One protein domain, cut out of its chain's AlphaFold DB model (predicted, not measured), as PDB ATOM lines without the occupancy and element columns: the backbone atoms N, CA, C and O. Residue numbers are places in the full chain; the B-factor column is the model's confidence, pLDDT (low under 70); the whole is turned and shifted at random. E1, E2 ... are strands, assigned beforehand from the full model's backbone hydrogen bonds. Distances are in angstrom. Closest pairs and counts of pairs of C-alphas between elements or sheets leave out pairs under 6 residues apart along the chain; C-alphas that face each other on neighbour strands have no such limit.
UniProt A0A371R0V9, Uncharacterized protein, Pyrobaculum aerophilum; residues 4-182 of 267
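AT A GLANCE: This is residues 4 to 182 of the 267 residues of an uncharacterized protein of Pyrobaculum aerophilum (UniProt A0A371R0V9). Two twisted sheets lie face to face as a sandwich, a slab of seven strands over one of six, with their strands crossed at 32 degrees. Along one side the sandwich is nearly closed, where the edge strands E4 and E5 come together; along the other side, E8 and E13 come together only loosely. The 179 printed residues have no named helix and thirteen named strands, E1 to E13 in chain order: all strand. The larger sheet runs E4 E3 E6 E7 E12 E9 E8, antiparallel throughout, and the smaller E5 E2 E1 E11 E10 E13, mixed. The whole is compact, with a radius of gyration of the C-alphas of 15.9 A and spans of 50 by 36 by 27 A.

IN THESE COORDINATES: The larger sheet holds E4, residues 51 to 60, E3, 40 to 47, E6, 75 to 82, E7, 85 to 93, E12, 159 to 167, E9, 121 to 129, and E8, 107 to 116, which is 27.9 A long. The smaller holds E5, 62 to 70, E2, 26 to 36 and 31.0 A long, E1, 8 to 19 and 29.9 A long, E11, 143 to 152 and 29.3 A long, E10, 133 to 140, and E13, 174 to 181. C-alpha 8 begins E1 at (49.132, -49.402, -32.201), and C-alpha 181 ends E13 at (30.356, -40.633, -39.845). E1 bends by 63 degrees at residue 11, E4 by 54 degrees at residue 55 and E7 by 63 degrees at residue 88.

HOW THE PARTS SIT: In the larger sheet E7 and E12 are antiparallel at 165 degrees, with N 91 and O 163 2.9 A apart, within hydrogen-bond range. The hairpin E6 and E7 has N 78 and O 90 at 2.8 A; the hairpin E8 and E9 has N 111 and O 125 at 2.8 A. In the smaller sheet E1 and E11 are parallel at 7 degrees, with N 148 and O 10 at 2.8 A. Between the sheets, the closest C-alphas of E4 and E5 are those of Val 57 and Asn 65, 4.8 A apart. Those of E1 and E7 are Tyr 8 and Asp 88, 5.6 A, and those of E8 and E13 are Ile 108 and Gly 180, 7.5 A. E4 and E8 are apart.

THE WHOLE: The two C-alphas farthest apart are those of Met 22 and Asn 141, 51.8 A. The printed part, residues 4 to 182, has no cut. The link E7 to E8, 13 residues, is long. Mean pLDDT of the printed part is 79.7; 52 residues are under 70, among them 97 to 109, 111 to 120 and 169 to 182.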
ATOM      1  N   SER A   4      48.172 -57.314 -26.289       51.03
ATOM      2  CA  SER A   4      47.469 -56.256 -25.552       51.03
ATOM      3  C   SER A   4      48.406 -55.163 -25.007       51.03
ATOM      4  O   SER A   4      47.917 -54.182 -24.461       51.03
ATOM      5  N   ALA A   5      49.731 -55.345 -25.100       59.97
ATOM      6  CA  ALA A   5      50.753 -54.389 -24.666       59.97
ATOM      7  C   ALA A   5      51.634 -53.861 -25.817       59.97
ATOM      8  O   ALA A   5      52.615 -53.167 -25.559       59.97
ATOM      9  N   THR A   6      51.338 -54.216 -27.074       78.50
ATOM     10  CA  THR A   6      52.073 -53.683 -28.230       78.50
ATOM     11  C   THR A   6      51.398 -52.395 -28.689       78.50
ATOM     12  O   THR A   6      50.177 -52.401 -28.864       78.50
ATOM     13  N   PRO A   7      52.153 -51.304 -28.895       88.81
ATOM     14  CA  PRO A   7      51.563 -50.047 -29.315       88.81
ATOM     15  C   PRO A   7      50.966 -50.143 -30.719       88.81
ATOM     16  O   PRO A   7      51.491 -50.852 -31.579       88.81
ATOM     17  N   TYR A   8      49.878 -49.415 -30.945       90.44
ATOM     18  CA  TYR A   8      49.132 -49.402 -32.201       90.44
ATOM     19  C   TYR A   8      48.520 -48.024 -32.463       90.44
ATOM     20  O   TYR A   8      48.279 -47.254 -31.535       90.44
ATOM     21  N   ILE A   9      48.248 -47.722 -33.730       92.62
ATOM     22  CA  ILE A   9      47.606 -46.481 -34.161       92.62
ATOM     23  C   ILE A   9      46.100 -46.632 -33.960       92.62
ATOM     24  O   ILE A   9      45.452 -47.392 -34.681       92.62
ATOM     25  N   ASP A  10      45.539 -45.913 -32.994       86.00
ATOM     26  CA  ASP A  10      44.101 -45.897 -32.711       86.00
ATOM     27  C   ASP A  10      43.400 -44.680 -33.316       86.00
ATOM     28  O   ASP A  10      42.224 -44.771 -33.652       86.00
ATOM     29  N   ASN A  11      44.104 -43.564 -33.522       86.12
ATOM     30  CA  ASN A  11      43.570 -42.415 -34.247       86.12
ATOM     31  C   ASN A  11      44.595 -41.872 -35.242       86.12
ATOM     32  O   ASN A  11      45.763 -41.703 -34.906       86.12
ATOM     33  N   ALA A  12      44.151 -41.550 -36.455       88.56
ATOM     34  CA  ALA A  12      44.980 -40.916 -37.471       88.56
ATOM     35  C   ALA A  12      44.183 -39.895 -38.290       88.56
ATOM     36  O   ALA A  12      43.034 -40.117 -38.679       88.56
ATOM     37  N   VAL A  13      44.822 -38.768 -38.583       86.81
ATOM     38  CA  VAL A  13      44.301 -37.691 -39.419       86.81
ATOM     39  C   VAL A  13      45.360 -37.377 -40.467       86.81
ATOM     40  O   VAL A  13      46.495 -37.056 -40.125       86.81
ATOM     41  N   ILE A  14      44.994 -37.492 -41.744       91.31
ATOM     42  CA  ILE A  14      45.874 -37.179 -42.876       91.31
ATOM     43  C   ILE A  14      45.109 -36.264 -43.826       91.31
ATOM     44  O   ILE A  14      44.100 -36.656 -44.416       91.31
ATOM     45  N   VAL A  15      45.577 -35.027 -43.962       86.69
ATOM     46  CA  VAL A  15      44.868 -33.973 -44.696       86.69
ATOM     47  C   VAL A  15      45.801 -33.311 -45.695       86.69
ATOM     48  O   VAL A  15      46.910 -32.919 -45.342       86.69
ATOM     49  N   LEU A  16      45.349 -33.120 -46.936       86.12
ATOM     50  CA  LEU A  16      46.052 -32.238 -47.864       86.12
ATOM     51  C   LEU A  16      45.883 -30.786 -47.403       86.12
ATOM     52  O   LEU A  16      44.784 -30.234 -47.446       86.12
ATOM     53  N   LYS A  17      46.978 -30.154 -46.984       83.44
ATOM     54  CA  LYS A  17      46.993 -28.750 -46.561       83.44
ATOM     55  C   LYS A  17      47.200 -27.806 -47.735       83.44
ATOM     56  O   LYS A  17      46.545 -26.774 -47.833       83.44
ATOM     57  N   GLN A  18      48.146 -28.147 -48.605       78.81
ATOM     58  CA  GLN A  18      48.517 -27.319 -49.744       78.81
ATOM     59  C   GLN A  18      49.059 -28.177 -50.885       78.81
ATOM     60  O   GLN A  18      49.811 -29.126 -50.662       78.81
ATOM     61  N   CYS A  19      48.717 -27.789 -52.110       72.38
ATOM     62  CA  CYS A  19      49.363 -28.248 -53.329       72.38
ATOM     63  C   CYS A  19      50.140 -27.073 -53.934       72.38
ATOM     64  O   CYS A  19      49.564 -26.005 -54.151       72.38
ATOM     65  N   LEU A  20      51.442 -27.240 -54.187       68.12
ATOM     66  CA  LEU A  20      52.221 -26.241 -54.923       68.12
ATOM     67  C   LEU A  20      52.142 -26.529 -56.423       68.12
ATOM     68  O   LEU A  20      52.587 -27.574 -56.883       68.12
ATOM     69  N   CYS A  21      51.593 -25.578 -57.183       59.88
ATOM     70  CA  CYS A  21      51.430 -25.695 -58.635       59.88
ATOM     71  C   CYS A  21      52.723 -25.432 -59.429       59.88
ATOM     72  O   CYS A  21      52.739 -25.651 -60.639       59.88
ATOM     73  N   MET A  22      53.785 -24.942 -58.780       61.62
ATOM     74  CA  MET A  22      55.073 -24.665 -59.424       61.62
ATOM     75  C   MET A  22      55.989 -25.883 -59.333       61.62
ATOM     76  O   MET A  22      56.046 -26.526 -58.288       61.62
ATOM     77  N   GLU A  23      56.696 -26.200 -60.417       65.44
ATOM     78  CA  GLU A  23      57.611 -27.341 -60.450       65.44
ATOM     79  C   GLU A  23      58.856 -27.125 -59.564       65.44
ATOM     80  O   GLU A  23      59.411 -26.024 -59.552       65.44
ATOM     81  N   PRO A  24      59.343 -28.176 -58.867       62.81
ATOM     82  CA  PRO A  24      58.714 -29.491 -58.709       62.81
ATOM     83  C   PRO A  24      57.450 -29.419 -57.834       62.81
ATOM     84  O   PRO A  24      57.451 -28.770 -56.793       62.81
ATOM     85  N   GLN A  25      56.377 -30.096 -58.254       82.50
ATOM     86  CA  GLN A  25      55.094 -30.070 -57.546       82.50
ATOM     87  C   GLN A  25      55.116 -31.000 -56.326       82.50
ATOM     88  O   GLN A  25      55.427 -32.191 -56.434       82.50
ATOM     89  N   TRP A  26      54.731 -30.457 -55.171       86.81
ATOM     90  CA  TRP A  26      54.668 -31.173 -53.895       86.81
ATOM     91  C   TRP A  26      53.283 -31.054 -53.264       86.81
ATOM     92  O   TRP A  26      52.618 -30.016 -53.360       86.81
ATOM     93  N   LEU A  27      52.883 -32.123 -52.578       87.44
ATOM     94  CA  LEU A  27      51.716 -32.170 -51.708       87.44
ATOM     95  C   LEU A  27      52.190 -32.060 -50.263       87.44
ATOM     96  O   LEU A  27      53.008 -32.865 -49.813       87.44
ATOM     97  N   TYR A  28      51.662 -31.077 -49.540       90.56
ATOM     98  CA  TYR A  28      51.913 -30.906 -48.114       90.56
ATOM     99  C   TYR A  28      50.773 -31.539 -47.344       90.56
ATOM    100  O   TYR A  28      49.641 -31.048 -47.371       90.56
ATOM    101  N   LEU A  29      51.085 -32.640 -46.677       91.56
ATOM    102  CA  LEU A  29      50.153 -33.410 -45.885       91.56
ATOM    103  C   LEU A  29      50.313 -33.039 -44.422       91.56
ATOM    104  O   LEU A  29      51.397 -33.170 -43.864       91.56
ATOM    105  N   ASP A  30      49.230 -32.587 -43.818       90.69
ATOM    106  CA  ASP A  30      49.123 -32.461 -42.378       90.69
ATOM    107  C   ASP A  30      48.818 -33.846 -41.798       90.69
ATOM    108  O   ASP A  30      47.809 -34.462 -42.161       90.69
ATOM    109  N   VAL A  31      49.734 -34.373 -40.985       93.56
ATOM    110  CA  VAL A  31      49.661 -35.727 -40.438       93.56
ATOM    111  C   VAL A  31      49.680 -35.649 -38.925       93.56
ATOM    112  O   VAL A  31      50.666 -35.227 -38.324       93.56
ATOM    113  N   TRP A  32      48.612 -36.145 -38.319       92.12
ATOM    114  CA  TRP A  32      48.511 -36.352 -36.884       92.12
ATOM    115  C   TRP A  32      48.108 -37.792 -36.604       92.12
ATOM    116  O   TRP A  32      47.277 -38.359 -37.317       92.12
ATOM    117  N   ALA A  33      48.658 -38.383 -35.552       90.88
ATOM    118  CA  ALA A  33      48.173 -39.654 -35.048       90.88
ATOM    119  C   ALA A  33      48.383 -39.791 -33.542       90.88
ATOM    120  O   ALA A  33      49.355 -39.282 -32.977       90.88
ATOM    121  N   HIS A  34      47.468 -40.531 -32.925       90.75
ATOM    122  CA  HIS A  34      47.589 -41.034 -31.568       90.75
ATOM    123  C   HIS A  34      47.973 -42.519 -31.616       90.75
ATOM    124  O   HIS A  34      47.590 -43.261 -32.528       90.75
ATOM    125  N   VAL A  35      48.783 -42.922 -30.643       90.50
ATOM    126  CA  VAL A  35      49.263 -44.282 -30.446       90.50
ATOM    127  C   VAL A  35      48.808 -44.740 -29.068       90.50
ATOM    128  O   VAL A  35      49.187 -44.173 -28.041       90.50
ATOM    129  N   SER A  36      48.015 -45.802 -29.049       87.75
ATOM    130  CA  SER A  36      47.578 -46.475 -27.831       87.75
ATOM    131  C   SER A  36      48.492 -47.658 -27.514       87.75
ATOM    132  O   SER A  36      49.213 -48.155 -28.376       87.75
ATOM    133  N   GLY A  37      48.487 -48.122 -26.263       82.81
ATOM    134  CA  GLY A  37      49.267 -49.291 -25.834       82.81
ATOM    135  C   GLY A  37      50.773 -49.046 -25.658       82.81
ATOM    136  O   GLY A  37      51.496 -49.986 -25.344       82.81
ATOM    137  N   GLY A  38      51.253 -47.808 -25.822       85.62
ATOM    138  CA  GLY A  38      52.646 -47.410 -25.584       85.62
ATOM    139  C   GLY A  38      53.147 -46.361 -26.581       85.62
ATOM    140  O   GLY A  38      52.460 -46.023 -27.536       85.62
ATOM    141  N   ALA A  39      54.361 -45.847 -26.371       88.69
ATOM    142  CA  ALA A  39      54.988 -44.916 -27.308       88.69
ATOM    143  C   ALA A  39      55.622 -45.646 -28.506       88.69
ATOM    144  O   ALA A  39      56.177 -46.746 -28.370       88.69
ATOM    145  N   GLY A  40      55.614 -44.999 -29.670       91.25
ATOM    146  CA  GLY A  40      56.321 -45.481 -30.852       91.25
ATOM    147  C   GLY A  40      56.673 -44.368 -31.834       91.25
ATOM    148  O   GLY A  40      56.212 -43.234 -31.716       91.25
ATOM    149  N   ALA A  41      57.521 -44.709 -32.800       94.75
ATOM    150  CA  ALA A  41      57.969 -43.801 -33.843       94.75
ATOM    151  C   ALA A  41      57.058 -43.921 -35.067       94.75
ATOM    152  O   ALA A  41      56.976 -44.983 -35.685       94.75
ATOM    153  N   LEU A  42      56.407 -42.821 -35.432       95.62
ATOM    154  CA  LEU A  42      55.521 -42.741 -36.583       95.62
ATOM    155  C   LEU A  42      56.251 -42.161 -37.787       95.62
ATOM    156  O   LEU A  42      56.916 -41.121 -37.708       95.62
ATOM    157  N   LYS A  43      56.106 -42.842 -38.920       96.25
ATOM    158  CA  LYS A  43      56.710 -42.451 -40.190       96.25
ATOM    159  C   LYS A  43      55.676 -42.492 -41.297       96.25
ATOM    160  O   LYS A  43      54.911 -43.448 -41.393       96.25
ATOM    161  N   LEU A  44      55.688 -41.463 -42.137       96.31
ATOM    162  CA  LEU A  44      54.915 -41.431 -43.366       96.31
ATOM    163  C   LEU A  44      55.823 -41.772 -44.552       96.31
ATOM    164  O   LEU A  44      56.859 -41.132 -44.772       96.31
ATOM    165  N   TYR A  45      55.391 -42.763 -45.318       96.88
ATOM    166  CA  TYR A  45      55.960 -43.180 -46.591       96.88
ATOM    167  C   TYR A  45      55.003 -42.814 -47.721       96.88
ATOM    168  O   TYR A  45      53.796 -42.687 -47.510       96.88
ATOM    169  N   TRP A  46      55.530 -42.675 -48.932       94.94
ATOM    170  CA  TRP A  46      54.726 -42.456 -50.134       94.94
ATOM    171  C   TRP A  46      55.105 -43.455 -51.217       94.94
ATOM    172  O   TRP A  46      56.203 -44.008 -51.211       94.94
ATOM    173  N   TYR A  47      54.183 -43.703 -52.140       93.50
ATOM    174  CA  TYR A  47      54.392 -44.620 -53.249       93.50
ATOM    175  C   TYR A  47      54.485 -43.862 -54.572       93.50
ATOM    176  O   TYR A  47      53.516 -43.229 -54.992       93.50
ATOM    177  N   ASP A  48      55.627 -43.988 -55.245       87.50
ATOM    178  CA  ASP A  48      55.877 -43.461 -56.593       87.50
ATOM    179  C   ASP A  48      56.683 -44.495 -57.398       87.50
ATOM    180  O   ASP A  48      57.912 -44.511 -57.390       87.50
ATOM    181  N   GLY A  49      55.987 -45.497 -57.946       85.88
ATOM    182  CA  GLY A  49      56.613 -46.676 -58.571       85.88
ATOM    183  C   GLY A  49      57.284 -47.654 -57.588       85.88
ATOM    184  O   GLY A  49      57.699 -48.740 -57.982       85.88
ATOM    185  N   GLY A  50      57.342 -47.290 -56.309       90.94
ATOM    186  CA  GLY A  50      57.834 -48.073 -55.181       90.94
ATOM    187  C   GLY A  50      57.638 -47.286 -53.885       90.94
ATOM    188  O   GLY A  50      57.388 -46.081 -53.931       90.94
ATOM    189  N   TRP A  51      57.740 -47.953 -52.734       91.88
ATOM    190  CA  TRP A  51      57.673 -47.276 -51.436       91.88
ATOM    191  C   TRP A  51      58.929 -46.440 -51.199       91.88
ATOM    192  O   TRP A  51      60.048 -46.947 -51.261       91.88
ATOM    193  N   GLN A  52      58.721 -45.160 -50.917       90.69
ATOM    194  CA  GLN A  52      59.751 -44.154 -50.727       90.69
ATOM    195  C   GLN A  52      59.621 -43.484 -49.363       90.69
ATOM    196  O   GLN A  52      58.545 -43.424 -48.760       90.69
ATOM    197  N   GLY A  53      60.733 -42.887 -48.942       74.06
ATOM    198  CA  GLY A  53      60.763 -41.894 -47.881       74.06
ATOM    199  C   GLY A  53      61.132 -42.396 -46.489       74.06
ATOM    200  O   GLY A  53      61.466 -43.557 -46.271       74.06
ATOM    201  N   ALA A  54      61.087 -41.429 -45.569       72.19
ATOM    202  CA  ALA A  54      60.789 -41.551 -44.143       72.19
ATOM    203  C   ALA A  54      60.501 -40.127 -43.627       72.19
ATOM    204  O   ALA A  54      61.346 -39.513 -42.971       72.19
ATOM    205  N   CYS A  55      59.340 -39.553 -43.973       93.31
ATOM    206  CA  CYS A  55      58.916 -38.345 -43.268       93.31
ATOM    207  C   CYS A  55      58.640 -38.748 -41.818       93.31
ATOM    208  O   CYS A  55      57.716 -39.514 -41.547       93.31
ATOM    209  N   ASN A  56      59.475 -38.286 -40.889       95.38
ATOM    210  CA  ASN A  56      59.300 -38.592 -39.476       95.38
ATOM    211  C   ASN A  56      58.136 -37.755 -38.939       95.38
ATOM    212  O   ASN A  56      58.263 -36.539 -38.823       95.38
ATOM    213  N   VAL A  57      57.016 -38.400 -38.620       95.12
ATOM    214  CA  VAL A  57      55.820 -37.738 -38.074       95.12
ATOM    215  C   VAL A  57      56.030 -37.405 -36.597       95.12
ATOM    216  O   VAL A  57      55.571 -36.378 -36.114       95.12
ATOM    217  N   GLY A  58      56.764 -38.250 -35.876       93.94
ATOM    218  CA  GLY A  58      57.124 -38.008 -34.483       93.94
ATOM    219  C   GLY A  58      57.405 -39.299 -33.729       93.94
ATOM    220  O   GLY A  58      57.402 -40.387 -34.305       93.94
ATOM    221  N   ASN A  59      57.674 -39.169 -32.433       94.12
ATOM    222  CA  ASN A  59      57.882 -40.291 -31.528       94.12
ATOM    223  C   ASN A  59      57.153 -40.014 -30.212       94.12
ATOM    224  O   ASN A  59      57.357 -38.952 -29.625       94.12
ATOM    225  N   GLY A  60      56.325 -40.949 -29.757       91.12
ATOM    226  CA  GLY A  60      55.507 -40.772 -28.560       91.12
ATOM    227  C   GLY A  60      54.153 -41.466 -28.661       91.12
ATOM    228  O   GLY A  60      53.956 -42.344 -29.498       91.12
ATOM    229  N   THR A  61      53.239 -41.075 -27.775       90.69
ATOM    230  CA  THR A  61      51.815 -41.455 -27.812       90.69
ATOM    231  C   THR A  61      50.993 -40.518 -28.694       90.69
ATOM    232  O   THR A  61      49.925 -40.886 -29.158       90.69
ATOM    233  N   GLU A  62      51.500 -39.318 -28.961       91.38
ATOM    234  CA  GLU A  62      50.953 -38.382 -29.936       91.38
ATOM    235  C   GLU A  62      52.081 -37.932 -30.857       91.38
ATOM    236  O   GLU A  62      53.196 -37.650 -30.405       91.38
ATOM    237  N   ALA A  63      51.800 -37.868 -32.153       89.81
ATOM    238  CA  ALA A  63      52.741 -37.386 -33.144       89.81
ATOM    239  C   ALA A  63      52.030 -36.497 -34.157       89.81
ATOM    240  O   ALA A  63      50.902 -36.768 -34.571       89.81
ATOM    241  N   TYR A  64      52.724 -35.444 -34.568       92.94
ATOM    242  CA  TYR A  64      52.236 -34.471 -35.524       92.94
ATOM    243  C   TYR A  64      53.399 -33.974 -36.369       92.94
ATOM    244  O   TYR A  64      54.410 -33.520 -35.823       92.94
ATOM    245  N   ASN A  65      53.234 -33.982 -37.687       93.00
ATOM    246  CA  ASN A  65      54.131 -33.268 -38.579       93.00
ATOM    247  C   ASN A  65      53.457 -32.948 -39.916       93.00
ATOM    248  O   ASN A  65      52.505 -33.607 -40.330       93.00
ATOM    249  N   ILE A  66      54.017 -31.975 -40.630       92.69
ATOM    250  CA  ILE A  66      53.678 -31.725 -42.027       92.69
ATOM    251  C   ILE A  66      54.677 -32.485 -42.899       92.69
ATOM    252  O   ILE A  66      55.871 -32.189 -42.908       92.69
ATOM    253  N   CYS A  67      54.180 -33.450 -43.662       91.75
ATOM    254  CA  CYS A  67      54.971 -34.252 -44.581       91.75
ATOM    255  C   CYS A  67      54.818 -33.756 -46.015       91.75
ATOM    256  O   CYS A  67      53.710 -33.540 -46.492       91.75
ATOM    257  N   SER A  68      55.938 -33.599 -46.716       91.00
ATOM    258  CA  SER A  68      55.940 -33.263 -48.143       91.00
ATOM    259  C   SER A  68      56.125 -34.534 -48.960       91.00
ATOM    260  O   SER A  68      57.087 -35.266 -48.729       91.00
ATOM    261  N   ILE A  69      55.228 -34.788 -49.908       90.94
ATOM    262  CA  ILE A  69      55.334 -35.920 -50.839       90.94
ATOM    263  C   ILE A  69      55.256 -35.426 -52.291       90.94
ATOM    264  O   ILE A  69      54.621 -34.397 -52.549       90.94
ATOM    265  N   PRO A  70      55.877 -36.127 -53.254       89.56
ATOM    266  CA  PRO A  70      55.762 -35.783 -54.665       89.56
ATOM    267  C   PRO A  70      54.305 -35.797 -55.127       89.56
ATOM    268  O   PRO A  70      53.540 -36.691 -54.757       89.56
ATOM    269  N   TYR A  71      53.937 -34.861 -55.999       85.44
ATOM    270  CA  TYR A  71      52.592 -34.785 -56.580       85.44
ATOM    271  C   TYR A  71      52.165 -36.053 -57.337       85.44
ATOM    272  O   TYR A  71      50.984 -36.387 -57.382       85.44
ATOM    273  N   ALA A  72      53.129 -36.783 -57.901       86.12
ATOM    274  CA  ALA A  72      52.893 -38.030 -58.624       86.12
ATOM    275  C   ALA A  72      52.545 -39.230 -57.720       86.12
ATOM    276  O   ALA A  72      52.165 -40.280 -58.239       86.12
ATOM    277  N   SER A  73      52.659 -39.085 -56.394       89.50
ATOM    278  CA  SER A  73      52.442 -40.186 -55.453       89.50
ATOM    279  C   SER A  73      51.026 -40.744 -55.569       89.50
ATOM    280  O   SER A  73      50.056 -39.994 -55.476       89.50
ATOM    281  N   SER A  74      50.901 -42.063 -55.717       91.25
ATOM    282  CA  SER A  74      49.601 -42.740 -55.842       91.25
ATOM    283  C   SER A  74      49.071 -43.303 -54.521       91.25
ATOM    284  O   SER A  74      47.884 -43.636 -54.412       91.25
ATOM    285  N   ALA A  75      49.935 -43.399 -53.509       93.94
ATOM    286  CA  ALA A  75      49.575 -43.844 -52.173       93.94
ATOM    287  C   ALA A  75      50.477 -43.234 -51.095       93.94
ATOM    288  O   ALA A  75      51.593 -42.787 -51.371       93.94
ATOM    289  N   VAL A  76      49.996 -43.275 -49.855       95.19
ATOM    290  CA  VAL A  76      50.772 -43.000 -48.641       95.19
ATOM    291  C   VAL A  76      50.588 -44.122 -47.629       95.19
ATOM    292  O   VAL A  76      49.544 -44.771 -47.607       95.19
ATOM    293  N   ALA A  77      51.586 -44.344 -46.781       96.44
ATOM    294  CA  ALA A  77      51.498 -45.275 -45.666       96.44
ATOM    295  C   ALA A  77      51.984 -44.613 -44.378       96.44
ATOM    296  O   ALA A  77      53.112 -44.125 -44.315       96.44
ATOM    297  N   LEU A  78      51.135 -44.608 -43.353       96.50
ATOM    298  CA  LEU A  78      51.510 -44.250 -41.993       96.50
ATOM    299  C   LEU A  78      51.874 -45.531 -41.247       96.50
ATOM    300  O   LEU A  78      51.029 -46.407 -41.067       96.50
ATOM    301  N   VAL A  79      53.131 -45.633 -40.830       95.44
ATOM    302  CA  VAL A  79      53.701 -46.844 -40.239       95.44
ATOM    303  C   VAL A  79      54.218 -46.536 -38.841       95.44
ATOM    304  O   VAL A  79      54.930 -45.547 -38.630       95.44
ATOM    305  N   LEU A  80      53.866 -47.397 -37.891       94.81
ATOM    306  CA  LEU A  80      54.309 -47.333 -36.509       94.81
ATOM    307  C   LEU A  80      55.452 -48.318 -36.277       94.81
ATOM    308  O   LEU A  80      55.312 -49.528 -36.464       94.81
ATOM    309  N   TYR A  81      56.565 -47.788 -35.784       92.81
ATOM    310  CA  TYR A  81      57.703 -48.568 -35.332       92.81
ATOM    311  C   TYR A  81      57.795 -48.565 -33.811       92.81
ATOM    312  O   TYR A  81      57.773 -47.513 -33.171       92.81
ATOM    313  N   HIS A  82      58.006 -49.741 -33.233       90.69
ATOM    314  CA  HIS A  82      58.341 -49.906 -31.826       90.69
ATOM    315  C   HIS A  82      59.585 -50.789 -31.712       90.69
ATOM    316  O   HIS A  82      59.663 -51.856 -32.317       90.69
ATOM    317  N   ASN A  83      60.601 -50.313 -30.984       88.31
ATOM    318  CA  ASN A  83      61.911 -50.972 -30.861       88.31
ATOM    319  C   ASN A  83      62.557 -51.343 -32.213       88.31
ATOM    320  O   ASN A  83      63.180 -52.392 -32.352       88.31
ATOM    321  N   GLY A  84      62.395 -50.485 -33.225       85.69
ATOM    322  CA  GLY A  84      62.977 -50.678 -34.558       85.69
ATOM    323  C   GLY A  84      62.226 -51.659 -35.465       85.69
ATOM    324  O   GLY A  84      62.661 -51.877 -36.592       85.69
ATOM    325  N   VAL A  85      61.095 -52.213 -35.016       87.38
ATOM    326  CA  VAL A  85      60.255 -53.133 -35.794       87.38
ATOM    327  C   VAL A  85      58.918 -52.471 -36.101       87.38
ATOM    328  O   VAL A  85      58.360 -51.775 -35.254       87.38
ATOM    329  N   GLU A  86      58.416 -52.674 -37.317       88.88
ATOM    330  CA  GLU A  86      57.058 -52.276 -37.691       88.88
ATOM    331  C   GLU A  86      56.043 -53.124 -36.922       88.88
ATOM    332  O   GLU A  86      56.085 -54.356 -36.969       88.88
ATOM    333  N   VAL A  87      55.157 -52.451 -36.195       87.75
ATOM    334  CA  VAL A  87      54.141 -53.093 -35.351       87.75
ATOM    335  C   VAL A  87      52.721 -52.725 -35.748       87.75
ATOM    336  O   VAL A  87      51.789 -53.393 -35.304       87.75
ATOM    337  N   ASP A  88      52.547 -51.683 -36.565       90.94
ATOM    338  CA  ASP A  88      51.244 -51.282 -37.069       90.94
ATOM    339  C   ASP A  88      51.342 -50.411 -38.332       90.94
ATOM    340  O   ASP A  88      52.352 -49.734 -38.545       90.94
ATOM    341  N   GLY A  89      50.283 -50.391 -39.149       92.56
ATOM    342  CA  GLY A  89      50.281 -49.662 -40.418       92.56
ATOM    343  C   GLY A  89      48.898 -49.307 -40.969       92.56
ATOM    344  O   GLY A  89      47.912 -50.033 -40.789       92.56
ATOM    345  N   ILE A  90      48.840 -48.171 -41.666       95.19
ATOM    346  CA  ILE A  90      47.687 -47.684 -42.432       95.19
ATOM    347  C   ILE A  90      48.185 -47.277 -43.820       95.19
ATOM    348  O   ILE A  90      48.942 -46.317 -43.935       95.19
ATOM    349  N   GLU A  91      47.744 -47.964 -44.874       95.50
ATOM    350  CA  GLU A  91      47.993 -47.555 -46.262       95.50
ATOM    351  C   GLU A  91      46.756 -46.876 -46.850       95.50
ATOM    352  O   GLU A  91      45.636 -47.353 -46.670       95.50
ATOM    353  N   ILE A  92      46.956 -45.805 -47.609       94.12
ATOM    354  CA  ILE A  92      45.907 -45.063 -48.305       94.12
ATOM    355  C   ILE A  92      46.305 -44.949 -49.769       94.12
ATOM    356  O   ILE A  92      47.293 -44.301 -50.108       94.12
ATOM    357  N   TRP A  93      45.513 -45.567 -50.632       92.81
ATOM    358  CA  TRP A  93      45.668 -45.581 -52.079       92.81
ATOM    359  C   TRP A  93      44.635 -44.676 -52.742       92.81
ATOM    360  O   TRP A  93      43.540 -44.473 -52.214       92.81
ATOM    361  N   GLY A  94      44.979 -44.177 -53.929       88.25
ATOM    362  CA  GLY A  94      44.178 -43.184 -54.644       88.25
ATOM    363  C   GLY A  94      44.615 -41.753 -54.343       88.25
ATOM    364  O   GLY A  94      43.841 -40.827 -54.549       88.25
ATOM    365  N   VAL A  95      45.840 -41.551 -53.849       86.44
ATOM    366  CA  VAL A  95      46.425 -40.213 -53.701       86.44
ATOM    367  C   VAL A  95      46.706 -39.646 -55.090       86.44
ATOM    368  O   VAL A  95      47.102 -40.371 -56.002       86.44
ATOM    369  N   GLY A  96      46.457 -38.352 -55.263       78.44
ATOM    370  CA  GLY A  96      46.703 -37.669 -56.525       78.44
ATOM    371  C   GLY A  96      45.569 -36.703 -56.837       78.44
ATOM    372  O   GLY A  96      44.529 -37.136 -57.342       78.44
ATOM    373  N   PRO A  97      45.747 -35.395 -56.593       64.44
ATOM    374  CA  PRO A  97      44.743 -34.382 -56.891       64.44
ATOM    375  C   PRO A  97      44.669 -34.108 -58.402       64.44
ATOM    376  O   PRO A  97      44.981 -33.030 -58.883       64.44
ATOM    377  N   ARG A  98      44.283 -35.105 -59.198       63.66
ATOM    378  CA  ARG A  98      44.018 -34.932 -60.632       63.66
ATOM    379  C   ARG A  98      42.653 -34.288 -60.817       63.66
ATOM    380  O   ARG A  98      41.738 -34.616 -60.075       63.66
ATOM    381  N   ASN A  99      42.485 -33.456 -61.846       55.59
ATOM    382  CA  ASN A  99      41.165 -32.960 -62.237       55.59
ATOM    383  C   ASN A  99      40.241 -34.142 -62.566       55.59
ATOM    384  O   ASN A  99      40.329 -34.731 -63.643       55.59
ATOM    385  N   ALA A 100      39.373 -34.487 -61.619       63.69
ATOM    386  CA  ALA A 100      38.361 -35.516 -61.745       63.69
ATOM    387  C   ALA A 100      37.002 -34.888 -61.435       63.69
ATOM    388  O   ALA A 100      36.838 -34.187 -60.438       63.69
ATOM    389  N   THR A 101      36.022 -35.127 -62.300       63.56
ATOM    390  CA  THR A 101      34.619 -34.834 -62.005       63.56
ATOM    391  C   THR A 101      34.032 -36.026 -61.267       63.56
ATOM    392  O   THR A 101      33.934 -37.117 -61.826       63.56
ATOM    393  N   CYS A 102      33.658 -35.820 -60.010       67.69
ATOM    394  CA  CYS A 102      33.187 -36.880 -59.130       67.69
ATOM    395  C   CYS A 102      31.655 -36.873 -59.089       67.69
ATOM    396  O   CYS A 102      31.054 -35.882 -58.685       67.69
ATOM    397  N   SER A 103      31.022 -37.976 -59.485       63.06
ATOM    398  CA  SER A 103      29.574 -38.205 -59.322       63.06
ATOM    399  C   SER A 103      29.268 -39.302 -58.298       63.06
ATOM    400  O   SER A 103      28.172 -39.859 -58.286       63.06
ATOM    401  N   ALA A 104      30.252 -39.659 -57.468       61.94
ATOM    402  CA  ALA A 104      30.128 -40.790 -56.566       61.94
ATOM    403  C   ALA A 104      29.168 -40.490 -55.409       61.94
ATOM    404  O   ALA A 104      29.081 -39.368 -54.921       61.94
ATOM    405  N   THR A 105      28.441 -41.510 -54.970       64.69
ATOM    406  CA  THR A 105      27.658 -41.466 -53.738       64.69
ATOM    407  C   THR A 105      28.533 -41.899 -52.561       64.69
ATOM    408  O   THR A 105      29.413 -42.746 -52.748       64.69
ATOM    409  N   PRO A 106      28.307 -41.366 -51.343       67.44
ATOM    410  CA  PRO A 106      29.024 -41.822 -50.162       67.44
ATOM    411  C   PRO A 106      28.857 -43.329 -49.978       67.44
ATOM    412  O   PRO A 106      27.735 -43.829 -49.873       67.44
ATOM    413  N   MET A 107      29.970 -44.058 -49.952       66.94
ATOM    414  CA  MET A 107      29.964 -45.502 -49.726       66.94
ATOM    415  C   MET A 107      31.208 -45.963 -48.974       66.94
ATOM    416  O   MET A 107      32.308 -45.445 -49.170       66.94
ATOM    417  N   ILE A 108      31.013 -46.961 -48.117       68.50
ATOM    418  CA  ILE A 108      32.086 -47.666 -47.432       68.50
ATOM    419  C   ILE A 108      31.806 -49.159 -47.497       68.50
ATOM    420  O   ILE A 108      30.697 -49.603 -47.204       68.50
ATOM    421  N   TYR A 109      32.796 -49.937 -47.919       66.75
ATOM    422  CA  TYR A 109      32.668 -51.387 -47.966       66.75
ATOM    423  C   TYR A 109      34.028 -52.077 -47.929       66.75
ATOM    424  O   TYR A 109      35.070 -51.499 -48.250       66.75
ATOM    425  N   VAL A 110      34.005 -53.344 -47.527       71.06
ATOM    426  CA  VAL A 110      35.190 -54.196 -47.473       71.06
ATOM    427  C   VAL A 110      35.471 -54.765 -48.860       71.06
ATOM    428  O   VAL A 110      34.609 -55.406 -49.456       71.06
ATOM    429  N   LEU A 111      36.683 -54.544 -49.370       61.03
ATOM    430  CA  LEU A 111      37.149 -55.119 -50.633       61.03
ATOM    431  C   LEU A 111      37.699 -56.526 -50.427       61.03
ATOM    432  O   LEU A 111      37.380 -57.448 -51.173       61.03
ATOM    433  N   ASN A 112      38.554 -56.688 -49.421       64.75
ATOM    434  CA  ASN A 112      39.107 -57.980 -49.054       64.75
ATOM    435  C   ASN A 112      39.613 -57.973 -47.614       64.75
ATOM    436  O   ASN A 112      39.828 -56.927 -46.997       64.75
ATOM    437  N   TRP A 113      39.865 -59.178 -47.122       65.38
ATOM    438  CA  TRP A 113      40.666 -59.399 -45.941       65.38
ATOM    439  C   TRP A 113      41.615 -60.564 -46.149       65.38
ATOM    440  O   TRP A 113      41.300 -61.540 -46.832       65.38
ATOM    441  N   THR A 114      42.779 -60.484 -45.521       64.75
ATOM    442  CA  THR A 114      43.750 -61.574 -45.525       64.75
ATOM    443  C   THR A 114      44.315 -61.785 -44.134       64.75
ATOM    444  O   THR A 114      44.305 -60.894 -43.286       64.75
ATOM    445  N   THR A 115      44.782 -63.002 -43.879       65.00
ATOM    446  CA  THR A 115      45.486 -63.339 -42.643       65.00
ATOM    447  C   THR A 115      46.709 -64.147 -42.987       65.00
ATOM    448  O   THR A 115      46.624 -65.128 -43.727       65.00
ATOM    449  N   THR A 116      47.848 -63.744 -42.447       58.66
ATOM    450  CA  THR A 116      49.108 -64.455 -42.618       58.66
ATOM    451  C   THR A 116      49.533 -65.055 -41.288       58.66
ATOM    452  O   THR A 116      49.648 -64.371 -40.274       58.66
ATOM    453  N   TYR A 117      49.779 -66.365 -41.292       55.53
ATOM    454  CA  TYR A 117      50.203 -67.093 -40.094       55.53
ATOM    455  C   TYR A 117      51.665 -66.800 -39.730       55.53
ATOM    456  O   TYR A 117      52.022 -66.789 -38.560       55.53
ATOM    457  N   GLN A 118      52.508 -66.520 -40.727       47.94
ATOM    458  CA  GLN A 118      53.958 -66.390 -40.551       47.94
ATOM    459  C   GLN A 118      54.384 -65.109 -39.810       47.94
ATOM    460  O   GLN A 118      55.444 -65.088 -39.192       47.94
ATOM    461  N   ARG A 119      53.561 -64.051 -39.848       57.06
ATOM    462  CA  ARG A 119      53.737 -62.810 -39.067       57.06
ATOM    463  C   ARG A 119      52.523 -62.481 -38.188       57.06
ATOM    464  O   ARG A 119      52.450 -61.382 -37.646       57.06
ATOM    465  N   SER A 120      51.588 -63.431 -38.054       65.44
ATOM    466  CA  SER A 120      50.299 -63.262 -37.369       65.44
ATOM    467  C   SER A 120      49.638 -61.922 -37.705       65.44
ATOM    468  O   SER A 120      49.291 -61.154 -36.816       65.44
ATOM    469  N   THR A 121      49.506 -61.602 -38.992       70.81
ATOM    470  CA  THR A 121      48.994 -60.300 -39.443       70.81
ATOM    471  C   THR A 121      47.622 -60.473 -40.071       70.81
ATOM    472  O   THR A 121      47.429 -61.376 -40.887       70.81
ATOM    473  N   ALA A 122      46.677 -59.610 -39.717       72.50
ATOM    474  CA  ALA A 122      45.422 -59.438 -40.430       72.50
ATOM    475  C   ALA A 122      45.482 -58.131 -41.225       72.50
ATOM    476  O   ALA A 122      45.892 -57.098 -40.702       72.50
ATOM    477  N   VAL A 123      45.095 -58.178 -42.496       77.56
ATOM    478  CA  VAL A 123      45.015 -56.990 -43.352       77.56
ATOM    479  C   VAL A 123      43.584 -56.852 -43.825       77.56
ATOM    480  O   VAL A 123      43.044 -57.777 -44.436       77.56
ATOM    481  N   LEU A 124      42.989 -55.700 -43.543       78.00
ATOM    482  CA  LEU A 124      41.661 -55.312 -43.987       78.00
ATOM    483  C   LEU A 124      41.793 -54.247 -45.069       78.00
ATOM    484  O   LEU A 124      42.317 -53.170 -44.800       78.00
ATOM    485  N   THR A 125      41.280 -54.524 -46.263       76.75
ATOM    486  CA  THR A 125      41.233 -53.542 -47.349       76.75
ATOM    487  C   THR A 125      39.812 -53.025 -47.504       76.75
ATOM    488  O   THR A 125      38.884 -53.794 -47.766       76.75
ATOM    489  N   LEU A 126      39.646 -51.716 -47.377       78.94
ATOM    490  CA  LEU A 126      38.384 -50.998 -47.475       78.94
ATOM    491  C   LEU A 126      38.407 -50.085 -48.689       78.94
ATOM    492  O   LEU A 126      39.454 -49.539 -49.029       78.94
ATOM    493  N   ARG A 127      37.249 -49.863 -49.300       80.00
ATOM    494  CA  ARG A 127      37.035 -48.680 -50.130       80.00
ATOM    495  C   ARG A 127      36.182 -47.691 -49.357       80.00
ATOM    496  O   ARG A 127      35.179 -48.080 -48.760       80.00
ATOM    497  N   SER A 128      36.587 -46.433 -49.380       78.19
ATOM    498  CA  SER A 128      35.908 -45.324 -48.728       78.19
ATOM    499  C   SER A 128      35.752 -44.195 -49.724       78.19
ATOM    500  O   SER A 128      36.756 -43.716 -50.237       78.19
ATOM    501  N   ILE A 129      34.520 -43.759 -49.964       76.25
ATOM    502  CA  ILE A 129      34.213 -42.685 -50.907       76.25
ATOM    503  C   ILE A 129      33.408 -41.605 -50.198       76.25
ATOM    504  O   ILE A 129      32.350 -41.906 -49.647       76.25
ATOM    505  N   MET A 130      33.889 -40.361 -50.223       66.00
ATOM    506  CA  MET A 130      33.230 -39.198 -49.604       66.00
ATOM    507  C   MET A 130      32.957 -39.345 -48.092       66.00
ATOM    508  O   MET A 130      32.038 -38.723 -47.556       66.00
ATOM    509  N   PHE A 131      33.746 -40.159 -47.380       64.69
ATOM    510  CA  PHE A 131      33.686 -40.261 -45.919       64.69
ATOM    511  C   PHE A 131      34.719 -39.352 -45.266       64.69
ATOM    512  O   PHE A 131      35.911 -39.439 -45.544       64.69
ATOM    513  N   ASN A 132      34.257 -38.543 -44.312       62.25
ATOM    514  CA  ASN A 132      35.129 -37.667 -43.529       62.25
ATOM    515  C   ASN A 132      35.934 -38.434 -42.480       62.25
ATOM    516  O   ASN A 132      37.051 -38.052 -42.135       62.25
ATOM    517  N   THR A 133      35.329 -39.460 -41.880       68.56
ATOM    518  CA  THR A 133      35.940 -40.231 -40.798       68.56
ATOM    519  C   THR A 133      35.381 -41.644 -40.782       68.56
ATOM    520  O   THR A 133      34.166 -41.844 -40.872       68.56
ATOM    521  N   ILE A 134      36.282 -42.607 -40.644       71.75
ATOM    522  CA  ILE A 134      36.012 -44.038 -40.580       71.75
ATOM    523  C   ILE A 134      36.501 -44.534 -39.231       71.75
ATOM    524  O   ILE A 134      37.623 -44.235 -38.844       71.75
ATOM    525  N   ALA A 135      35.693 -45.323 -38.546       70.62
ATOM    526  CA  ALA A 135      36.097 -46.110 -37.401       70.62
ATOM    527  C   ALA A 135      36.005 -47.593 -37.770       70.62
ATOM    528  O   ALA A 135      34.983 -48.056 -38.276       70.62
ATOM    529  N   ALA A 136      37.071 -48.344 -37.527       70.75
ATOM    530  CA  ALA A 136      37.102 -49.790 -37.672       70.75
ATOM    531  C   ALA A 136      37.447 -50.410 -36.318       70.75
ATOM    532  O   ALA A 136      38.475 -50.083 -35.727       70.75
ATOM    533  N   VAL A 137      36.595 -51.304 -35.829       70.88
ATOM    534  CA  VAL A 137      36.830 -52.077 -34.611       70.88
ATOM    535  C   VAL A 137      37.161 -53.506 -35.010       70.88
ATOM    536  O   VAL A 137      36.328 -54.228 -35.548       70.88
ATOM    537  N   PHE A 138      38.402 -53.899 -34.776       74.62
ATOM    538  CA  PHE A 138      38.910 -55.240 -35.005       74.62
ATOM    539  C   PHE A 138      38.764 -56.062 -33.730       74.62
ATOM    540  O   PHE A 138      39.224 -55.634 -32.674       74.62
ATOM    541  N   HIS A 139      38.180 -57.253 -33.836       70.75
ATOM    542  CA  HIS A 139      38.067 -58.205 -32.737       70.75
ATOM    543  C   HIS A 139      38.687 -59.544 -33.125       70.75
ATOM    544  O   HIS A 139      38.322 -60.124 -34.142       70.75
ATOM    545  N   SER A 140      39.535 -60.088 -32.264       68.69
ATOM    546  CA  SER A 140      39.931 -61.494 -32.245       68.69
ATOM    547  C   SER A 140      39.873 -62.034 -30.813       68.69
ATOM    548  O   SER A 140      39.608 -61.283 -29.871       68.69
ATOM    549  N   ASN A 141      40.109 -63.338 -30.635       66.38
ATOM    550  CA  ASN A 141      39.843 -64.065 -29.384       66.38
ATOM    551  C   ASN A 141      40.356 -63.396 -28.091       66.38
ATOM    552  O   ASN A 141      39.741 -63.589 -27.053       66.38
ATOM    553  N   ASN A 142      41.452 -62.629 -28.133       67.12
ATOM    554  CA  ASN A 142      42.001 -61.907 -26.970       67.12
ATOM    555  C   ASN A 142      42.530 -60.509 -27.334       67.12
ATOM    556  O   ASN A 142      43.433 -59.985 -26.681       67.12
ATOM    557  N   TYR A 143      42.043 -59.929 -28.428       68.25
ATOM    558  CA  TYR A 143      42.591 -58.694 -28.973       68.25
ATOM    559  C   TYR A 143      41.467 -57.892 -29.605       68.25
ATOM    560  O   TYR A 143      40.813 -58.344 -30.539       68.25
ATOM    561  N   THR A 144      41.202 -56.715 -29.052       76.00
ATOM    562  CA  THR A 144      40.252 -55.767 -29.624       76.00
ATOM    563  C   THR A 144      40.946 -54.433 -29.785       76.00
ATOM    564  O   THR A 144      41.534 -53.928 -28.830       76.00
ATOM    565  N   ILE A 145      40.880 -53.878 -30.988       79.00
ATOM    566  CA  ILE A 145      41.457 -52.581 -31.326       79.00
ATOM    567  C   ILE A 145      40.439 -51.775 -32.099       79.00
ATOM    568  O   ILE A 145      39.794 -52.289 -33.006       79.00
ATOM    569  N   SER A 146      40.352 -50.494 -31.775       78.62
ATOM    570  CA  SER A 146      39.655 -49.518 -32.597       78.62
ATOM    571  C   SER A 146      40.673 -48.644 -33.317       78.62
ATOM    572  O   SER A 146      41.662 -48.233 -32.710       78.62
ATOM    573  N   LYS A 147      40.425 -48.382 -34.600       84.00
ATOM    574  CA  LYS A 147      41.133 -47.381 -35.392       84.00
ATOM    575  C   LYS A 147      40.140 -46.377 -35.940       84.00
ATOM    576  O   LYS A 147      39.238 -46.764 -36.681       84.00
ATOM    577  N   THR A 148      40.352 -45.106 -35.646       81.25
ATOM    578  CA  THR A 148      39.637 -43.990 -36.256       81.25
ATOM    579  C   THR A 148      40.560 -43.284 -37.236       81.25
ATOM    580  O   THR A 148      41.683 -42.918 -36.904       81.25
ATOM    581  N   LEU A 149      40.093 -43.079 -38.459       85.44
ATOM    582  CA  LEU A 149      40.865 -42.506 -39.548       85.44
ATOM    583  C   LEU A 149      40.064 -41.396 -40.227       85.44
ATOM    584  O   LEU A 149      38.950 -41.624 -40.692       85.44
ATOM    585  N   SER A 150      40.642 -40.199 -40.311       84.44
ATOM    586  CA  SER A 150      40.107 -39.065 -41.072       84.44
ATOM    587  C   SER A 150      41.065 -38.714 -42.204       84.44
ATOM    588  O   SER A 150      42.154 -38.197 -41.957       84.44
ATOM    589  N   ILE A 151      40.640 -38.949 -43.445       86.88
ATOM    590  CA  ILE A 151      41.394 -38.616 -44.659       86.88
ATOM    591  C   ILE A 151      40.660 -37.487 -45.362       86.88
ATOM    592  O   ILE A 151      39.447 -37.582 -45.538       86.88
ATOM    593  N   ARG A 152      41.363 -36.421 -45.753       81.31
ATOM    594  CA  ARG A 152      40.715 -35.295 -46.440       81.31
ATOM    595  C   ARG A 152      41.551 -34.757 -47.583       81.31
ATOM    596  O   ARG A 152      42.711 -34.390 -47.386       81.31
ATOM    597  N   GLY A 153      40.929 -34.647 -48.754       78.88
ATOM    598  CA  GLY A 153      41.452 -33.879 -49.879       78.88
ATOM    599  C   GLY A 153      42.730 -34.440 -50.501       78.88
ATOM    600  O   GLY A 153      43.390 -33.726 -51.247       78.88
ATOM    601  N   LEU A 154      43.096 -35.697 -50.225       84.44
ATOM    602  CA  LEU A 154      44.226 -36.350 -50.901       84.44
ATOM    603  C   LEU A 154      43.918 -36.629 -52.382       84.44
ATOM    604  O   LEU A 154      44.838 -36.752 -53.197       84.44
ATOM    605  N   ASN A 155      42.633 -36.701 -52.735       85.06
ATOM    606  CA  ASN A 155      42.123 -36.575 -54.094       85.06
ATOM    607  C   ASN A 155      40.773 -35.826 -54.097       85.06
ATOM    608  O   ASN A 155      40.162 -35.676 -53.039       85.06
ATOM    609  N   PRO A 156      40.275 -35.357 -55.257       78.31
ATOM    610  CA  PRO A 156      39.087 -34.502 -55.298       78.31
ATOM    611  C   PRO A 156      37.759 -35.240 -55.096       78.31
ATOM    612  O   PRO A 156      36.736 -34.587 -54.909       78.31
ATOM    613  N   CYS A 157      37.750 -36.576 -55.161       79.38
ATOM    614  CA  CYS A 157      36.546 -37.393 -54.980       79.38
ATOM    615  C   CYS A 157      36.429 -37.997 -53.576       79.38
ATOM    616  O   CYS A 157      35.441 -38.674 -53.293       79.38
ATOM    617  N   ASP A 158      37.455 -37.814 -52.740       81.12
ATOM    618  CA  ASP A 158      37.677 -38.560 -51.506       81.12
ATOM    619  C   ASP A 158      37.415 -40.074 -51.666       81.12
ATOM    620  O   ASP A 158      36.814 -40.700 -50.796       81.12
ATOM    621  N   ASP A 159      37.830 -40.647 -52.805       84.81
ATOM    622  CA  ASP A 159      37.719 -42.078 -53.129       84.81
ATOM    623  C   ASP A 159      39.054 -42.766 -52.857       84.81
ATOM    624  O   ASP A 159      40.022 -42.603 -53.604       84.81
ATOM    625  N   TYR A 160      39.108 -43.501 -51.756       88.06
ATOM    626  CA  TYR A 160      40.321 -44.109 -51.242       88.06
ATOM    627  C   TYR A 160      40.164 -45.613 -51.105       88.06
ATOM    628  O   TYR A 160      39.144 -46.116 -50.627       88.06
ATOM    629  N   VAL A 161      41.234 -46.332 -51.432       89.38
ATOM    630  CA  VAL A 161      41.409 -47.717 -50.996       89.38
ATOM    631  C   VAL A 161      42.335 -47.714 -49.787       89.38
ATOM    632  O   VAL A 161      43.496 -47.331 -49.879       89.38
ATOM    633  N   ILE A 162      41.815 -48.119 -48.637       90.88
ATOM    634  CA  ILE A 162      42.498 -48.038 -47.349       90.88
ATOM    635  C   ILE A 162      42.847 -49.449 -46.906       90.88
ATOM    636  O   ILE A 162      41.958 -50.294 -46.804       90.88
ATOM    637  N   LYS A 163      44.117 -49.713 -46.605       91.69
ATOM    638  CA  LYS A 163      44.528 -50.957 -45.952       91.69
ATOM    639  C   LYS A 163      44.850 -50.686 -44.497       91.69
ATOM    640  O   LYS A 163      45.752 -49.913 -44.188       91.69
ATOM    641  N   LEU A 164      44.120 -51.347 -43.613       89.25
ATOM    642  CA  LEU A 164      44.403 -51.376 -42.189       89.25
ATOM    643  C   LEU A 164      45.140 -52.675 -41.888       89.25
ATOM    644  O   LEU A 164      44.613 -53.768 -42.111       89.25
ATOM    645  N   VAL A 165      46.370 -52.542 -41.415       87.94
ATOM    646  CA  VAL A 165      47.186 -53.667 -40.968       87.94
ATOM    647  C   VAL A 165      46.970 -53.831 -39.466       87.94
ATOM    648  O   VAL A 165      46.873 -52.847 -38.740       87.94
ATOM    649  N   PHE A 166      46.849 -55.075 -39.011       81.69
ATOM    650  CA  PHE A 166      46.730 -55.439 -37.605       81.69
ATOM    651  C   PHE A 166      47.702 -56.576 -37.312       81.69
ATOM    652  O   PHE A 166      47.628 -57.646 -37.922       81.69
ATOM    653  N   HIS A 167      48.605 -56.369 -36.362       80.94
ATOM    654  CA  HIS A 167      49.494 -57.421 -35.883       80.94
ATOM    655  C   HIS A 167      48.850 -58.134 -34.694       80.94
ATOM    656  O   HIS A 167      48.290 -57.500 -33.811       80.94
ATOM    657  N   MET A 168      48.923 -59.461 -34.656       72.69
ATOM    658  CA  MET A 168      48.347 -60.297 -33.599       72.69
ATOM    659  C   MET A 168      49.433 -61.141 -32.929       72.69
ATOM    660  O   MET A 168      50.433 -61.493 -33.549       72.69
ATOM    661  N   ALA A 169      49.235 -61.511 -31.658       69.88
ATOM    662  CA  ALA A 169      50.174 -62.393 -30.942       69.88
ATOM    663  C   ALA A 169      50.217 -63.792 -31.540       69.88
ATOM    664  O   ALA A 169      51.274 -64.414 -31.628       69.88
ATOM    665  N   ALA A 170      49.051 -64.274 -31.944       65.38
ATOM    666  CA  ALA A 170      48.878 -65.560 -32.569       65.38
ATOM    667  C   ALA A 170      47.803 -65.444 -33.653       65.38
ATOM    668  O   ALA A 170      46.881 -64.628 -33.517       65.38
ATOM    669  N   PRO A 171      47.883 -66.267 -34.706       66.06
ATOM    670  CA  PRO A 171      46.820 -66.357 -35.689       66.06
ATOM    671  C   PRO A 171      45.541 -66.815 -34.989       66.06
ATOM    672  O   PRO A 171      45.533 -67.811 -34.265       66.06
ATOM    673  N   SER A 172      44.461 -66.071 -35.173       60.22
ATOM    674  CA  SER A 172      43.159 -66.390 -34.595       60.22
ATOM    675  C   SER A 172      42.055 -65.936 -35.543       60.22
ATOM    676  O   SER A 172      42.293 -65.037 -36.354       60.22
ATOM    677  N   PRO A 173      40.864 -66.552 -35.481       66.81
ATOM    678  CA  PRO A 173      39.687 -65.992 -36.124       66.81
ATOM    679  C   PRO A 173      39.456 -64.561 -35.642       66.81
ATOM    680  O   PRO A 173      39.694 -64.242 -34.474       66.81
ATOM    681  N   TRP A 174      38.988 -63.708 -36.543       66.44
ATOM    682  CA  TRP A 174      38.731 -62.309 -36.250       66.44
ATOM    683  C   TRP A 174      37.526 -61.799 -37.037       66.44
ATOM    684  O   TRP A 174      37.160 -62.366 -38.065       66.44
ATOM    685  N   LYS A 175      36.922 -60.722 -36.538       65.75
ATOM    686  CA  LYS A 175      35.844 -59.968 -37.184       65.75
ATOM    687  C   LYS A 175      36.163 -58.476 -37.147       65.75
ATOM    688  O   LYS A 175      36.928 -58.032 -36.290       65.75
ATOM    689  N   VAL A 176      35.557 -57.708 -38.047       64.25
ATOM    690  CA  VAL A 176      35.655 -56.246 -38.035       64.25
ATOM    691  C   VAL A 176      34.274 -55.618 -38.107       64.25
ATOM    692  O   VAL A 176      33.442 -56.019 -38.915       64.25
ATOM    693  N   GLU A 177      34.071 -54.596 -37.286       67.25
ATOM    694  CA  GLU A 177      32.917 -53.704 -37.325       67.25
ATOM    695  C   GLU A 177      33.371 -52.350 -37.876       67.25
ATOM    696  O   GLU A 177      34.363 -51.789 -37.415       67.25
ATOM    697  N   ILE A 178      32.684 -51.835 -38.898       66.38
ATOM    698  CA  ILE A 178      33.046 -50.576 -39.560       66.38
ATOM    699  C   ILE A 178      31.910 -49.587 -39.374       66.38
ATOM    700  O   ILE A 178      30.761 -49.876 -39.705       66.38
ATOM    701  N   VAL A 179      32.251 -48.405 -38.881       64.81
ATOM    702  CA  VAL A 179      31.336 -47.286 -38.690       64.81
ATOM    703  C   VAL A 179      31.913 -46.085 -39.425       64.81
ATOM    704  O   VAL A 179      33.099 -45.798 -39.317       64.81
ATOM    705  N   GLY A 180      31.095 -45.364 -40.181       56.88
ATOM    706  CA  GLY A 180      31.517 -44.127 -40.831       56.88
ATOM    707  C   GLY A 180      30.587 -42.984 -40.451       56.88
ATOM    708  O   GLY A 180      29.369 -43.158 -40.437       56.88
ATOM    709  N   ASN A 181      31.155 -41.821 -40.125       49.59
ATOM    710  CA  ASN A 181      30.356 -40.633 -39.845       49.59
ATOM    711  C   ASN A 181      30.034 -39.922 -41.166       49.59
ATOM    712  O   ASN A 181      30.935 -39.502 -41.896       49.59
ATOM    713  N   MET A 182      28.746 -39.821 -41.473       47.22
ATOM    714  CA  MET A 182      28.232 -39.344 -42.752       47.22
ATOM    715  C   MET A 182      27.622 -37.966 -42.540       47.22
ATOM    716  O   MET A 182      26.763 -37.800 -41.681       47.22
TER     717      MET A 182